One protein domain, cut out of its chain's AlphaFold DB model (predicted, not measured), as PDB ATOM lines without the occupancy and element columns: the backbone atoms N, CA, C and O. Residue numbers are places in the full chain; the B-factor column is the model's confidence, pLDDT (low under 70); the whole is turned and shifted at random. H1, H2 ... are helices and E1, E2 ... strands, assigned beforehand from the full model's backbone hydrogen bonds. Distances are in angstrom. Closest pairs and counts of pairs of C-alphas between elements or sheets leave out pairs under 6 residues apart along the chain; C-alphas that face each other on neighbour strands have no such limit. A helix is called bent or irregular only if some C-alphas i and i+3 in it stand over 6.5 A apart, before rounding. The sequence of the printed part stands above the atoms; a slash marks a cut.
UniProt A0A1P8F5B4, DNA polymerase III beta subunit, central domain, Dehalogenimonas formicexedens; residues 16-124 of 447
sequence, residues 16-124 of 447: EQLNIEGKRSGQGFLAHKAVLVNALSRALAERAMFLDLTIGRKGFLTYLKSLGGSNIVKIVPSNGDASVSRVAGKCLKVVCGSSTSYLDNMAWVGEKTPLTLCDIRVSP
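This is residues 16 to 124 of the 447 residues of the protein "DNA polymerase III beta subunit, central domain" of Dehalogenimonas formicexedens (UniProt A0A1P8F5B4). One eight-stranded sheet is curled and folded back on itself like part of a barrel, its leaf E4 E3 E8 facing its leaf E2 E5 E6 E7, with E1 bent at the hinge; H1 and H2, side by side and running opposite ways, pack on the same face of this sheet. Two long loops, residues 79 to 90 and 105 to 116, lie around it. The 109 printed residues hold two named helices and eight named strands, in the order E1 E2 H1 E3 E4 H2 E5 E6 E7 E8; the sheet is mixed, ordered E4 E3 E8 E1 E2 E5 E6 E7, and the class is mixed, helices and strands. The whole is compact, with a radius of gyration of the C-alphas of 13.2 A and spans of 36 by 32 by 24 A.

Start at the hinge, E1, residues 16 to 25, which bends by 83 degrees at residue 22. Its residues 16 to 21 pair parallel with E8, residues 117 to 123, where N 18 and O 119 are 2.8 A apart; its residues 22 to 25 form a hairpin with E2, residues 28 to 32, with N 23 and O 30 at 2.9 A. Beyond E8, find E3, residues 47 to 50, parallel to it, with N 49 and O 118 at 2.7 A, and then the edge strand E4, residues 53 to 56, in a hairpin with E3, with N 48 and O 55 at 2.8 A. Beyond E2 comes E5, residues 72 to 78, antiparallel, with N 29 and O 75 at 2.8 A. E5, E6, residues 91 to 96, and E7, residues 99 to 104, make a meander, each strand the antiparallel neighbour of the one before; look at N 74 and O 95, 2.8 A, and N 92 and O 103, 2.8 A. H1, residues 33 to 42, is on the sheet over E8 at a height of 8.1 A, slantwise to the strands, at 37 degrees to E8 on the local plane. H2, residues 57 to 66, is on the same face at a height of 8.7 A, only just over none of the strands, with 2 C-alphas falling on E3 and 2 on E6. H1 and H2 touch, closest at the C-alphas of Val 37 and Leu 61, 6.1 A, at a shallow tilt of 31 degrees, opposite ways. In both helices every O i to N i+4 pair is within hydrogen-bond range.

Find C-alpha 16 at (192.637, 235.870, 137.374), where E1 begins its 23.0 A; E8 ends 19.0 A from its start, at C-alpha 123, (188.208, 240.062, 122.915). E5 spans 18.6 A, H1 14.6 A and H2 14.3 A.

The C-alphas farthest apart, those of Arg 42 and Ala 82, are 36.0 A apart. The printed part has no cut; the links E5 to E6 and E7 to E8 are long. The model's pLDDT is under 70 at residues 16, 21, 25, 79 to 89 and 121 to 124.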
ATOM      1  N   GLU A  16     194.014 235.437 137.642       67.19
ATOM      2  CA  GLU A  16     192.637 235.870 137.374       67.19
ATOM      3  C   GLU A  16     192.531 236.380 135.922       67.19
ATOM      4  O   GLU A  16     193.128 237.402 135.593       67.19
ATOM      5  N   GLN A  17     191.802 235.715 135.018       73.38
ATOM      6  CA  GLN A  17     191.655 236.241 133.648       73.38
ATOM      7  C   GLN A  17     190.510 237.250 133.527       73.38
ATOM      8  O   GLN A  17     189.359 236.967 133.856       73.38
ATOM      9  N   LEU A  18     190.834 238.423 132.985       71.00
ATOM     10  CA  LEU A  18     189.909 239.515 132.706       71.00
ATOM     11  C   LEU A  18     189.722 239.635 131.192       71.00
ATOM     12  O   LEU A  18     190.606 240.135 130.491       71.00
ATOM     13  N   ASN A  19     188.560 239.219 130.684       70.44
ATOM     14  CA  ASN A  19     188.163 239.581 129.325       70.44
ATOM     15  C   ASN A  19     187.796 241.078 129.288       70.44
ATOM     16  O   ASN A  19     187.218 241.620 130.230       70.44
ATOM     17  N   ILE A  20     188.126 241.773 128.199       74.75
ATOM     18  CA  ILE A  20     187.745 243.181 127.996       74.75
ATOM     19  C   ILE A  20     187.295 243.379 126.546       74.75
ATOM     20  O   ILE A  20     188.003 242.972 125.622       74.75
ATOM     21  N   GLU A  21     186.142 244.031 126.341       69.31
ATOM     22  CA  GLU A  21     185.656 244.392 125.003       69.31
ATOM     23  C   GLU A  21     186.660 245.315 124.288       69.31
ATOM     24  O   GLU A  21     186.904 246.452 124.713       69.31
ATOM     25  N   GLY A  22     187.206 244.861 123.160       70.75
ATOM     26  CA  GLY A  22     188.113 245.681 122.360       70.75
ATOM     27  C   GLY A  22     188.579 245.041 121.055       70.75
ATOM     28  O   GLY A  22     188.411 243.848 120.811       70.75
ATOM     29  N   LYS A  23     189.185 245.854 120.187       75.25
ATOM     30  CA  LYS A  23     189.764 245.415 118.908       75.25
ATOM     31  C   LYS A  23     191.269 245.191 119.083       75.25
ATOM     32  O   LYS A  23     191.968 246.090 119.543       75.25
ATOM     33  N   ARG A  24     191.791 244.022 118.695       74.00
ATOM     34  CA  ARG A  24     193.248 243.796 118.628       74.00
ATOM     35  C   ARG A  24     193.891 244.720 117.584       74.00
ATOM     36  O   ARG A  24     193.283 245.037 116.564       74.00
ATOM     37  N   SER A  25     195.106 245.183 117.864       69.44
ATOM     38  CA  SER A  25     195.827 246.207 117.099       69.44
ATOM     39  C   SER A  25     197.327 245.884 117.106       69.44
ATOM     40  O   SER A  25     198.084 246.449 117.902       69.44
ATOM     41  N   GLY A  26     197.758 244.981 116.222       73.00
ATOM     42  CA  GLY A  26     199.102 244.399 116.271       73.00
ATOM     43  C   GLY A  26     199.278 243.559 117.539       73.00
ATOM     44  O   GLY A  26     198.346 242.871 117.947       73.00
ATOM     45  N   GLN A  27     200.429 243.687 118.204       71.31
ATOM     46  CA  GLN A  27     200.684 243.075 119.522       71.31
ATOM     47  C   GLN A  27     199.903 243.737 120.680       71.31
ATOM     48  O   GLN A  27     200.031 243.330 121.830       71.31
ATOM     49  N   GLY A  28     199.118 244.781 120.399       78.44
ATOM     50  CA  GLY A  28     198.323 245.519 121.379       78.44
ATOM     51  C   GLY A  28     196.816 245.429 121.141       78.44
ATOM     52  O   GLY A  28     196.317 244.632 120.344       78.44
ATOM     53  N   PHE A  29     196.071 246.305 121.810       82.25
ATOM     54  CA  PHE A  29     194.619 246.387 121.716       82.25
ATOM     55  C   PHE A  29     194.077 247.816 121.803       82.25
ATOM     56  O   PHE A  29     194.773 248.759 122.175       82.25
ATOM     57  N   LEU A  30     192.802 247.956 121.452       82.50
ATOM     58  CA  LEU A  30     192.011 249.179 121.474       82.50
ATOM     59  C   LEU A  30     190.711 248.899 122.241       82.50
ATOM     60  O   LEU A  30     189.878 248.132 121.756       82.50
ATOM     61  N   ALA A  31     190.538 249.498 123.418       84.12
ATOM     62  CA  ALA A  31     189.388 249.272 124.298       84.12
ATOM     63  C   ALA A  31     188.722 250.595 124.710       84.12
ATOM     64  O   ALA A  31     189.351 251.655 124.719       84.12
ATOM     65  N   HIS A  32     187.441 250.547 125.075       85.25
ATOM     66  CA  HIS A  32     186.734 251.720 125.594       85.25
ATOM     67  C   HIS A  32     187.146 251.989 127.052       85.25
ATOM     68  O   HIS A  32     187.078 251.083 127.888       85.25
ATOM     69  N   LYS A  33     187.534 253.233 127.380       84.38
ATOM     70  CA  LYS A  33     188.073 253.643 128.696       84.38
ATOM     71  C   LYS A  33     187.204 253.147 129.855       84.38
ATOM     72  O   LYS A  33     187.720 252.567 130.806       84.38
ATOM     73  N   ALA A  34     185.885 253.326 129.758       82.94
ATOM     74  CA  ALA A  34     184.964 252.920 130.817       82.94
ATOM     75  C   ALA A  34     184.888 251.392 131.015       82.94
ATOM     76  O   ALA A  34     184.708 250.947 132.144       82.94
ATOM     77  N   VAL A  35     185.063 250.585 129.959       80.81
ATOM     78  CA  VAL A  35     185.045 249.111 130.068       80.81
ATOM     79  C   VAL A  35     186.325 248.626 130.745       80.81
ATOM     80  O   VAL A  35     186.256 247.857 131.700       80.81
ATOM     81  N   LEU A  36     187.479 249.157 130.326       83.19
ATOM     82  CA  LEU A  36     188.782 248.857 130.927       83.19
ATOM     83  C   LEU A  36     188.833 249.243 132.419       83.19
ATOM     84  O   LEU A  36     189.251 248.440 133.249       83.19
ATOM     85  N   VAL A  37     188.342 250.436 132.782       86.50
ATOM     86  CA  VAL A  37     188.255 250.877 134.190       86.50
ATOM     87  C   VAL A  37     187.273 250.020 135.001       86.50
ATOM     88  O   VAL A  37     187.573 249.687 136.144       86.50
ATOM     89  N   ASN A  38     186.128 249.628 134.429       83.06
ATOM     90  CA  ASN A  38     185.144 248.766 135.092       83.06
ATOM     91  C   ASN A  38     185.720 247.363 135.365       83.06
ATOM     92  O   ASN A  38     185.648 246.897 136.500       83.06
ATOM     93  N   ALA A  39     186.377 246.732 134.384       80.44
ATOM     94  CA  ALA A  39     187.046 245.439 134.558       80.44
ATOM     95  C   ALA A  39     188.116 245.491 135.668       80.44
ATOM     96  O   ALA A  39     188.042 244.743 136.642       80.44
ATOM     97  N   LEU A  40     189.039 246.459 135.597       83.00
ATOM     98  CA  LEU A  40     190.088 246.661 136.608       83.00
ATOM     99  C   LEU A  40     189.538 247.017 138.003       83.00
ATOM    100  O   LEU A  40     190.218 246.791 139.006       83.00
ATOM    101  N   SER A  41     188.326 247.577 138.093       82.62
ATOM    102  CA  SER A  41     187.687 247.877 139.381       82.62
ATOM    103  C   SER A  41     187.091 246.648 140.073       82.62
ATOM    104  O   SER A  41     186.982 246.652 141.296       82.62
ATOM    105  N   ARG A  42     186.740 245.606 139.305       75.75
ATOM    106  CA  ARG A  42     186.164 244.345 139.808       75.75
ATOM    107  C   ARG A  42     187.223 243.308 140.173       75.75
ATOM    108  O   ARG A  42     186.969 242.494 141.050       75.75
ATOM    109  N   ALA A  43     188.371 243.350 139.500       77.88
ATOM    110  CA  ALA A  43     189.464 242.405 139.695       77.88
ATOM    111  C   ALA A  43     189.996 242.405 141.139       77.88
ATOM    112  O   ALA A  43     190.155 243.479 141.735       77.88
ATOM    113  N   LEU A  44     190.301 241.224 141.683       73.00
ATOM    114  CA  LEU A  44     190.839 241.081 143.045       73.00
ATOM    115  C   LEU A  44     192.374 241.058 143.090       73.00
ATOM    116  O   LEU A  44     192.958 241.423 144.112       73.00
ATOM    117  N   ALA A  45     193.050 240.685 141.999       79.50
ATOM    118  CA  ALA A  45     194.509 240.714 141.930       79.50
ATOM    119  C   ALA A  45     195.075 242.143 142.031       79.50
ATOM    120  O   ALA A  45     194.536 243.089 141.465       79.50
ATOM    121  N   GLU A  46     196.211 242.334 142.705       81.81
ATOM    122  CA  GLU A  46     196.812 243.672 142.853       81.81
ATOM    123  C   GLU A  46     197.756 244.053 141.704       81.81
ATOM    124  O   GLU A  46     198.091 245.230 141.544       81.81
ATOM    125  N   ARG A  47     198.147 243.085 140.869       84.56
ATOM    126  CA  ARG A  47     198.988 243.288 139.685       84.56
ATOM    127  C   ARG A  47     198.218 242.882 138.428       84.56
ATOM    128  O   ARG A  47     197.671 241.786 138.357       84.56
ATOM    129  N   ALA A  48     198.195 243.762 137.436       83.62
ATOM    130  CA  ALA A  48     197.622 243.534 136.118       83.62
ATOM    131  C   ALA A  48     198.729 243.189 135.113       83.62
ATOM    132  O   ALA A  48     199.724 243.910 135.009       83.62
ATOM    133  N   MET A  49     198.547 242.099 134.375       82.62
ATOM    134  CA  MET A  49     199.390 241.684 133.262       82.62
ATOM    135  C   MET A  49     198.772 242.129 131.935       82.62
ATOM    136  O   MET A  49     197.617 241.835 131.627       82.62
ATOM    137  N   PHE A  50     199.576 242.825 131.137       78.00
ATOM    138  CA  PHE A  50     199.288 243.233 129.769       78.00
ATOM    139  C   PHE A  50     200.279 242.513 128.857       78.00
ATOM    140  O   PHE A  50     201.364 243.027 128.575       78.00
ATOM    141  N   LEU A  51     199.915 241.304 128.422       74.00
ATOM    142  CA  LEU A  51     200.834 240.370 127.761       74.00
ATOM    143  C   LEU A  51     202.042 240.088 128.690       74.00
ATOM    144  O   LEU A  51     201.852 239.708 129.842       74.00
ATOM    145  N   ASP A  52     203.268 240.335 128.231       72.06
ATOM    146  CA  ASP A  52     204.515 240.158 128.992       72.06
ATOM    147  C   ASP A  52     204.736 241.168 130.142       72.06
ATOM    148  O   ASP A  52     205.696 241.030 130.903       72.06
ATOM    149  N   LEU A  53     203.928 242.230 130.238       79.94
ATOM    150  CA  LEU A  53     204.189 243.390 131.101       79.94
ATOM    151  C   LEU A  53     203.317 243.380 132.356       79.94
ATOM    152  O   LEU A  53     202.098 243.310 132.259       79.94
ATOM    153  N   THR A  54     203.927 243.513 133.537       83.94
ATOM    154  CA  THR A  54     203.217 243.546 134.830       83.94
ATOM    155  C   THR A  54     203.161 244.970 135.378       83.94
ATOM    156  O   THR A  54     204.184 245.644 135.437       83.94
ATOM    157  N   ILE A  55     201.984 245.435 135.802       87.31
ATOM    158  CA  ILE A  55     201.738 246.800 136.295       87.31
ATOM    159  C   ILE A  55     200.824 246.747 137.533       87.31
ATOM    160  O   ILE A  55     199.913 245.926 137.604       87.31
ATOM    161  N   GLY A  56     201.022 247.620 138.522       87.06
ATOM    162  CA  GLY A  56     200.168 247.702 139.713       87.06
ATOM    163  C   GLY A  56     198.743 248.158 139.372       87.06
ATOM    164  O   GLY A  56     198.539 249.284 138.909       87.06
ATOM    165  N   ARG A  57     197.741 247.308 139.641       87.62
ATOM    166  CA  ARG A  57     196.335 247.509 139.235       87.62
ATOM    167  C   ARG A  57     195.764 248.834 139.738       87.62
ATOM    168  O   ARG A  57     195.168 249.573 138.960       87.62
ATOM    169  N   LYS A  58     195.949 249.154 141.025       85.38
ATOM    170  CA  LYS A  58     195.419 250.384 141.650       85.38
ATOM    171  C   LYS A  58     196.044 251.659 141.074       85.38
ATOM    172  O   LYS A  58     195.327 252.633 140.834       85.38
ATOM    173  N   GLY A  59     197.351 251.638 140.803       86.44
ATOM    174  CA  GLY A  59     198.054 252.738 140.136       86.44
ATOM    175  C   GLY A  59     197.536 252.947 138.715       86.44
ATOM    176  O   GLY A  59     197.092 254.044 138.372       86.44
ATOM    177  N   PHE A  60     197.459 251.867 137.931       88.06
ATOM    178  CA  PHE A  60     196.956 251.922 136.560       88.06
ATOM    179  C   PHE A  60     195.479 252.334 136.471       88.06
ATOM    180  O   PHE A  60     195.118 253.145 135.623       88.06
ATOM    181  N   LEU A  61     194.621 251.861 137.380       88.06
ATOM    182  CA  LEU A  61     193.215 252.271 137.470       88.06
ATOM    183  C   LEU A  61     193.066 253.764 137.805       88.06
ATOM    184  O   LEU A  61     192.168 254.422 137.278       88.06
ATOM    185  N   THR A  62     193.942 254.312 138.649       88.19
ATOM    186  CA  THR A  62     193.958 255.748 138.978       88.19
ATOM    187  C   THR A  62     194.424 256.579 137.781       88.19
ATOM    188  O   THR A  62     193.753 257.540 137.409       88.19
ATOM    189  N   TYR A  63     195.498 256.151 137.114       89.12
ATOM    190  CA  TYR A  63     196.003 256.744 135.871       89.12
ATOM    191  C   TYR A  63     194.958 256.719 134.736       89.12
ATOM    192  O   TYR A  63     194.689 257.739 134.105       89.12
ATOM    193  N   LEU A  64     194.278 255.590 134.517       86.94
ATOM    194  CA  LEU A  64     193.197 255.496 133.532       86.94
ATOM    195  C   LEU A  64     192.025 256.424 133.853       86.94
ATOM    196  O   LEU A  64     191.402 256.950 132.930       86.94
ATOM    197  N   LYS A  65     191.702 256.635 135.137       86.56
ATOM    198  CA  LYS A  65     190.681 257.607 135.544       86.56
ATOM    199  C   LYS A  65     191.125 259.037 135.224       86.56
ATOM    200  O   LYS A  65     190.350 259.740 134.575       86.56
ATOM    201  N   SER A  66     192.354 259.427 135.581       86.19
ATOM    202  CA  SER A  66     192.876 260.788 135.374       86.19
ATOM    203  C   SER A  66     193.222 261.144 133.922       86.19
ATOM    204  O   SER A  66     193.262 262.328 133.600       86.19
ATOM    205  N   LEU A  67     193.410 260.166 133.024       82.94
ATOM    206  CA  LEU A  67     193.598 260.413 131.586       82.94
ATOM    207  C   LEU A  67     192.429 261.207 130.967       82.94
ATOM    208  O   LEU A  67     191.361 260.652 130.692       82.94
ATOM    209  N   GLY A  68     192.643 262.494 130.701       72.75
ATOM    210  CA  GLY A  68     191.762 263.304 129.858       72.75
ATOM    211  C   GLY A  68     191.899 262.954 128.369       72.75
ATOM    212  O   GLY A  68     192.920 262.414 127.937       72.75
ATOM    213  N   GLY A  69     190.872 263.283 127.582       77.25
ATOM    214  CA  GLY A  69     190.839 263.057 126.135       77.25
ATOM    215  C   GLY A  69     189.746 262.077 125.703       77.25
ATOM    216  O   GLY A  69     188.645 262.074 126.248       77.25
ATOM    217  N   SER A  70     190.035 261.274 124.680       81.19
ATOM    218  CA  SER A  70     189.059 260.387 124.036       81.19
ATOM    219  C   SER A  70     188.619 259.215 124.923       81.19
ATOM    220  O   SER A  70     189.412 258.632 125.654       81.19
ATOM    221  N   ASN A  71     187.376 258.759 124.751       83.50
ATOM    222  CA  ASN A  71     186.828 257.581 125.444       83.50
ATOM    223  C   ASN A  71     187.432 256.227 124.999       83.50
ATOM    224  O   ASN A  71     186.958 255.171 125.414       83.50
ATOM    225  N   ILE A  72     188.463 256.229 124.151       83.31
ATOM    226  CA  ILE A  72     189.087 255.034 123.577       83.31
ATOM    227  C   ILE A  72     190.576 255.051 123.923       83.31
ATOM    228  O   ILE A  72     191.269 256.028 123.641       83.31
ATOM    229  N   VAL A  73     191.059 253.951 124.502       86.75
ATOM    230  CA  VAL A  73     192.456 253.762 124.901       86.75
ATOM    231  C   VAL A  73     193.077 252.668 124.037       86.75
ATOM    232  O   VAL A  73     192.559 251.551 123.959       86.75
ATOM    233  N   LYS A  74     194.200 252.986 123.393       85.31
ATOM    234  CA  LYS A  74     195.053 252.037 122.676       85.31
ATOM    235  C   LYS A  74     196.241 251.675 123.562       85.31
ATOM    236  O   LYS A  74     196.975 252.560 123.988       85.31
ATOM    237  N   ILE A  75     196.432 250.387 123.822       86.50
ATOM    238  CA  ILE A  75     197.501 249.849 124.670       86.50
ATOM    239  C   ILE A  75     198.348 248.910 123.815       86.50
ATOM    240  O   ILE A  75     197.808 247.988 123.210       86.50
ATOM    241  N   VAL A  76     199.656 249.149 123.725       85.06
ATOM    242  CA  VAL A  76     200.577 248.365 122.884       85.06
ATOM    243  C   VAL A  76     201.892 248.127 123.635       85.06
ATOM    244  O   VAL A  76     202.432 249.089 124.186       85.06
ATOM    245  N   PRO A  77     202.446 246.901 123.664       79.69
ATOM    246  CA  PRO A  77     203.815 246.694 124.127       79.69
ATOM    247  C   PRO A  77     204.787 247.391 123.165       79.69
ATOM    248  O   PRO A  77     204.668 247.261 121.948       79.69
ATOM    249  N   SER A  78     205.734 248.150 123.708       75.31
ATOM    250  CA  SER A  78     206.699 248.941 122.946       75.31
ATOM    251  C   SER A  78     208.108 248.453 123.265       75.31
ATOM    252  O   SER A  78     208.703 248.840 124.269       75.31
ATOM    253  N   ASN A  79     208.646 247.590 122.404       63.12
ATOM    254  CA  ASN A  79     210.006 247.065 122.529       63.12
ATOM    255  C   ASN A  79     211.028 248.064 121.953       63.12
ATOM    256  O   ASN A  79     211.640 247.799 120.928       63.12
ATOM    257  N   GLY A  80     211.209 249.206 122.620       56.22
ATOM    258  CA  GLY A  80     212.407 250.041 122.448       56.22
ATOM    259  C   GLY A  80     212.612 250.771 121.110       56.22
ATOM    260  O   GLY A  80     213.747 251.146 120.831       56.22
ATOM    261  N   ASP A  81     211.576 251.016 120.300       40.72
ATOM    262  CA  ASP A  81     211.720 251.834 119.083       40.72
ATOM    263  C   ASP A  81     211.975 253.322 119.392       40.72
ATOM    264  O   ASP A  81     211.344 253.932 120.263       40.72
ATOM    265  N   ALA A  82     212.928 253.915 118.670       44.88
ATOM    266  CA  ALA A  82     213.644 255.103 119.121       44.88
ATOM    267  C   ALA A  82     212.901 256.440 118.924       44.88
ATOM    268  O   ALA A  82     212.826 256.983 117.823       44.88
ATOM    269  N   SER A  83     212.472 257.056 120.029       45.88
ATOM    270  CA  SER A  83     212.520 258.518 120.219       45.88
ATOM    271  C   SER A  83     212.425 258.878 121.710       45.88
ATOM    272  O   SER A  83     211.670 258.260 122.453       45.88
ATOM    273  N   VAL A  84     213.189 259.891 122.141       42.78
ATOM    274  CA  VAL A  84     213.271 260.405 123.530       42.78
ATOM    275  C   VAL A  84     213.803 259.397 124.571       42.78
ATOM    276  O   VAL A  84     213.056 258.805 125.344       42.78
ATOM    277  N   SER A  85     215.136 259.268 124.607       46.94
ATOM    278  CA  SER A  85     215.982 258.875 125.756       46.94
ATOM    279  C   SER A  85     215.299 258.159 126.942       46.94
ATOM    280  O   SER A  85     215.098 258.753 128.008       46.94
ATOM    281  N   ARG A  86     215.016 256.860 126.799       49.75
ATOM    282  CA  ARG A  86     214.733 255.951 127.924       49.75
ATOM    283  C   ARG A  86     215.504 254.643 127.768       49.75
ATOM    284  O   ARG A  86     215.853 254.250 126.660       49.75
ATOM    285  N   VAL A  87     215.811 254.018 128.904       42.47
ATOM    286  CA  VAL A  87     216.616 252.790 129.001       42.47
ATOM    287  C   VAL A  87     215.901 251.622 128.306       42.47
ATOM    288  O   VAL A  87     214.673 251.583 128.270       42.47
ATOM    289  N   ALA A  88     216.669 250.668 127.771       48.03
ATOM    290  CA  ALA A  88     216.195 249.515 126.999       48.03
ATOM    291  C   ALA A  88     215.435 248.459 127.840       48.03
ATOM    292  O   ALA A  88     215.862 247.313 127.975       48.03
ATOM    293  N   GLY A  89     214.296 248.845 128.418       58.38
ATOM    294  CA  GLY A  89     213.340 247.958 129.085       58.38
ATOM    295  C   GLY A  89     212.069 247.754 128.256       58.38
ATOM    296  O   GLY A  89     211.695 248.606 127.451       58.38
ATOM    297  N   LYS A  90     211.358 246.640 128.482       70.38
ATOM    298  CA  LYS A  90     209.988 246.477 127.965       70.38
ATOM    299  C   LYS A  90     209.094 247.552 128.605       70.38
ATOM    300  O   LYS A  90     209.028 247.621 129.835       70.38
ATOM    301  N   CYS A  91     208.378 248.342 127.805       80.25
ATOM    302  CA  CYS A  91     207.423 249.338 128.303       80.25
ATOM    303  C   CYS A  91     206.061 249.239 127.597       80.25
ATOM    304  O   CYS A  91     205.943 248.755 126.468       80.25
ATOM    305  N   LEU A  92     205.004 249.681 128.278       83.31
ATOM    306  CA  LEU A  92     203.632 249.694 127.783       83.31
ATOM    307  C   LEU A  92     203.294 251.091 127.252       83.31
ATOM    308  O   LEU A  92     203.194 252.052 128.017       83.31
ATOM    309  N   LYS A  93     203.094 251.211 125.938       86.38
ATOM    310  CA  LYS A  93     202.643 252.448 125.296       86.38
ATOM    311  C   LYS A  93     201.126 252.554 125.410       86.38
ATOM    312  O   LYS A  93     200.398 251.711 124.882       86.38
ATOM    313  N   VAL A  94     200.656 253.608 126.067       86.81
ATOM    314  CA  VAL A  94     199.233 253.927 126.231       86.81
ATOM    315  C   VAL A  94     198.929 255.209 125.461       86.81
ATOM    316  O   VAL A  94     199.564 256.236 125.687       86.81
ATOM    317  N   VAL A  95     197.963 255.153 124.545       85.38
ATOM    318  CA  VAL A  95     197.511 256.295 123.737       85.38
ATOM    319  C   VAL A  95     196.016 256.513 123.966       85.38
ATOM    320  O   VAL A  95     195.219 255.586 123.822       85.38
ATOM    321  N   CYS A  96     195.636 257.734 124.331       83.75
ATOM    322  CA  CYS A  96     194.285 258.131 124.722       83.75
ATOM    323  C   CYS A  96     193.956 259.492 124.083       83.75
ATOM    324  O   CYS A  96     194.203 260.551 124.661       83.75
ATOM    325  N   GLY A  97     193.445 259.469 122.850       82.00
ATOM    326  CA  GLY A  97     193.330 260.673 122.021       82.00
ATOM    327  C   GLY A  97     194.710 261.224 121.647       82.00
ATOM    328  O   GLY A  97     195.550 260.483 121.140       82.00
ATOM    329  N   SER A  98     194.949 262.508 121.918       78.81
ATOM    330  CA  SER A  98     196.260 263.160 121.763       78.81
ATOM    331  C   SER A  98     197.285 262.741 122.828       78.81
ATOM    332  O   SER A  98     198.489 262.812 122.586       78.81
ATOM    333  N   SER A  99     196.835 262.278 123.997       81.00
ATOM    334  CA  SER A  99     197.706 261.891 125.110       81.00
ATOM    335  C   SER A  99     198.416 260.568 124.815       81.00
ATOM    336  O   SER A  99     197.770 259.524 124.743       81.00
ATOM    337  N   THR A 100     199.746 260.586 124.696       84.88
ATOM    338  CA  THR A 100     200.586 259.376 124.658       84.88
ATOM    339  C   THR A 100     201.437 259.299 125.921       84.88
ATOM    340  O   THR A 100     202.061 260.281 126.316       84.88
ATOM    341  N   SER A 101     201.493 258.129 126.549       85.56
ATOM    342  CA  SER A 101     202.373 257.834 127.682       85.56
ATOM    343  C   SER A 101     203.084 256.500 127.477       85.56
ATOM    344  O   SER A 101     202.581 255.613 126.786       85.56
ATOM    345  N   TYR A 102     204.229 256.346 128.134       85.75
ATOM    346  CA  TYR A 102     204.963 255.091 128.227       85.75
ATOM    347  C   TYR A 102     205.080 254.730 129.706       85.75
ATOM    348  O   TYR A 102     205.492 255.567 130.512       85.75
ATOM    349  N   LEU A 103     204.654 253.516 130.052       86.69
ATOM    350  CA  LEU A 103     204.663 252.982 131.410       86.69
ATOM    351  C   LEU A 103     205.675 251.843 131.478       86.69
ATOM    352  O   LEU A 103     205.596 250.898 130.695       86.69
ATOM    353  N   ASP A 104     206.628 251.931 132.390       84.50
ATOM    354  CA  ASP A 104     207.701 250.944 132.495       84.50
ATOM    355  C   ASP A 104     207.196 249.646 133.160       84.50
ATOM    356  O   ASP A 104     206.200 249.645 133.894       84.50
ATOM    357  N   ASN A 105     207.849 248.510 132.894       82.75
ATOM    358  CA  ASN A 105     207.496 247.251 133.559       82.75
ATOM    359  C   ASN A 105     207.612 247.395 135.090       82.75
ATOM    360  O   ASN A 105     208.534 248.035 135.586       82.75
ATOM    361  N   MET A 106     206.693 246.774 135.834       82.19
ATOM    362  CA  MET A 106     206.536 246.895 137.293       82.19
ATOM    363  C   MET A 106     206.122 248.294 137.799       82.19
ATOM    364  O   MET A 106     206.129 248.530 139.008       82.19
ATOM    365  N   ALA A 107     205.671 249.211 136.929       82.44
ATOM    366  CA  ALA A 107     205.113 250.500 137.355       82.44
ATOM    367  C   ALA A 107     203.991 250.333 138.404       82.44
ATOM    368  O   ALA A 107     203.062 249.544 138.229       82.44
ATOM    369  N   TRP A 108     204.084 251.092 139.502       85.44
ATOM    370  CA  TRP A 108     203.215 251.014 140.692       85.44
ATOM    371  C   TRP A 108     203.152 249.643 141.399       85.44
ATOM    372  O   TRP A 108     202.221 249.400 142.167       85.44
ATOM    373  N   VAL A 109     204.127 248.754 141.180       81.75
ATOM    374  CA  VAL A 109     204.329 247.546 141.995       81.75
ATOM    375  C   VAL A 109     205.423 247.833 143.025       81.75
ATOM    376  O   VAL A 109     206.549 248.151 142.654       81.75
ATOM    377  N   GLY A 110     205.099 247.722 144.312       79.88
ATOM    378  CA  GLY A 110     206.062 247.852 145.410       79.88
ATOM    379  C   GLY A 110     206.280 246.531 146.148       79.88
ATOM    380  O   GLY A 110     205.566 245.554 145.926       79.88
ATOM    381  N   GLU A 111     207.225 246.521 147.087       72.31
ATOM    382  CA  GLU A 111     207.540 245.359 147.941       72.31
ATOM    383  C   GLU A 111     206.313 244.839 148.708       72.31
ATOM    384  O   GLU A 111     206.132 243.636 148.870       72.31
ATOM    385  N   LYS A 112     205.422 245.751 149.119       72.75
ATOM    386  CA  LYS A 112     204.172 245.449 149.839       72.75
ATOM    387  C   LYS A 112     203.001 245.053 148.922       72.75
ATOM    388  O   LYS A 112     201.906 244.800 149.415       72.75
ATOM    389  N   THR A 113     203.184 245.023 147.600       71.06
ATOM    390  CA  THR A 113     202.137 244.610 146.649       71.06
ATOM    391  C   THR A 113     202.129 243.080 146.536       71.06
ATOM    392  O   THR A 113     203.128 242.523 146.077       71.06
ATOM    393  N   PRO A 114     201.039 242.367 146.884       72.75
ATOM    394  CA  PRO A 114     201.023 240.905 146.849       72.75
ATOM    395  C   PRO A 114     201.242 240.355 145.430       72.75
ATOM    396  O   PRO A 114     201.047 241.046 144.429       72.75
ATOM    397  N   LEU A 115     201.669 239.093 145.343       73.56
ATOM    398  CA  LEU A 115     202.005 238.394 144.092       73.56
ATOM    399  C   LEU A 115     200.773 237.844 143.338       73.56
ATOM    400  O   LEU A 115     200.892 236.900 142.561       73.56
ATOM    401  N   THR A 116     199.591 238.432 143.548       75.62
ATOM    402  CA  THR A 116     198.373 238.100 142.800       75.62
ATOM    403  C   THR A 116     198.384 238.784 141.433       75.62
ATOM    404  O   THR A 116     198.655 239.983 141.333       75.62
ATOM    405  N   LEU A 117     198.100 238.014 140.379       78.00
ATOM    406  CA  LEU A 117     198.177 238.440 138.979       78.00
ATOM    407  C   LEU A 117     196.790 238.354 138.333       78.00
ATOM    408  O   LEU A 117     196.098 237.353 138.507       78.00
ATOM    409  N   CYS A 118     196.409 239.358 137.542       78.50
ATOM    410  CA  CYS A 118     195.288 239.253 136.607       78.50
ATOM    411  C   CYS A 118     195.749 239.450 135.159       78.50
ATOM    412  O   CYS A 118     196.425 240.429 134.856       78.50
ATOM    413  N   ASP A 119     195.408 238.517 134.272       78.81
ATOM    414  CA  ASP A 119     195.782 238.515 132.850       78.81
ATOM    415  C   ASP A 119     194.667 239.143 132.005       78.81
ATOM    416  O   ASP A 119     193.508 238.727 132.077       78.81
ATOM    417  N   ILE A 120     195.000 240.181 131.232       75.56
ATOM    418  CA  ILE A 120     194.018 241.007 130.519       75.56
ATOM    419  C   ILE A 120     193.933 240.594 129.050       75.56
ATOM    420  O   ILE A 120     194.725 240.998 128.192       75.56
ATOM    421  N   ARG A 121     192.897 239.807 128.749       68.69
ATOM    422  CA  ARG A 121     192.620 239.247 127.427       68.69
ATOM    423  C   ARG A 121     191.622 240.129 126.682       68.69
ATOM    424  O   ARG A 121     190.452 240.215 127.043       68.69
ATOM    425  N   VAL A 122     192.058 240.784 125.605       66.69
ATOM    426  CA  VAL A 122     191.134 241.588 124.787       66.69
ATOM    427  C   VAL A 122     190.475 240.769 123.688       66.69
ATOM    428  O   VAL A 122     191.143 240.153 122.845       66.69
ATOM    429  N   SER A 123     189.145 240.842 123.710       59.50
ATOM    430  CA  SER A 123     188.208 240.062 122.915       59.50
ATOM    431  C   SER A 123     187.251 241.014 122.177       59.50
ATOM    432  O   SER A 123     186.648 241.890 122.804       59.50
ATOM    433  N   PRO A 124     187.088 240.892 120.845       56.16
ATOM    434  CA  PRO A 124     186.098 241.666 120.096       56.16
ATOM    435  C   PRO A 124     184.669 241.479 120.618       56.16
ATOM    436  O   PRO A 124     184.312 240.389 121.058       56.16
TER     437      PRO A 124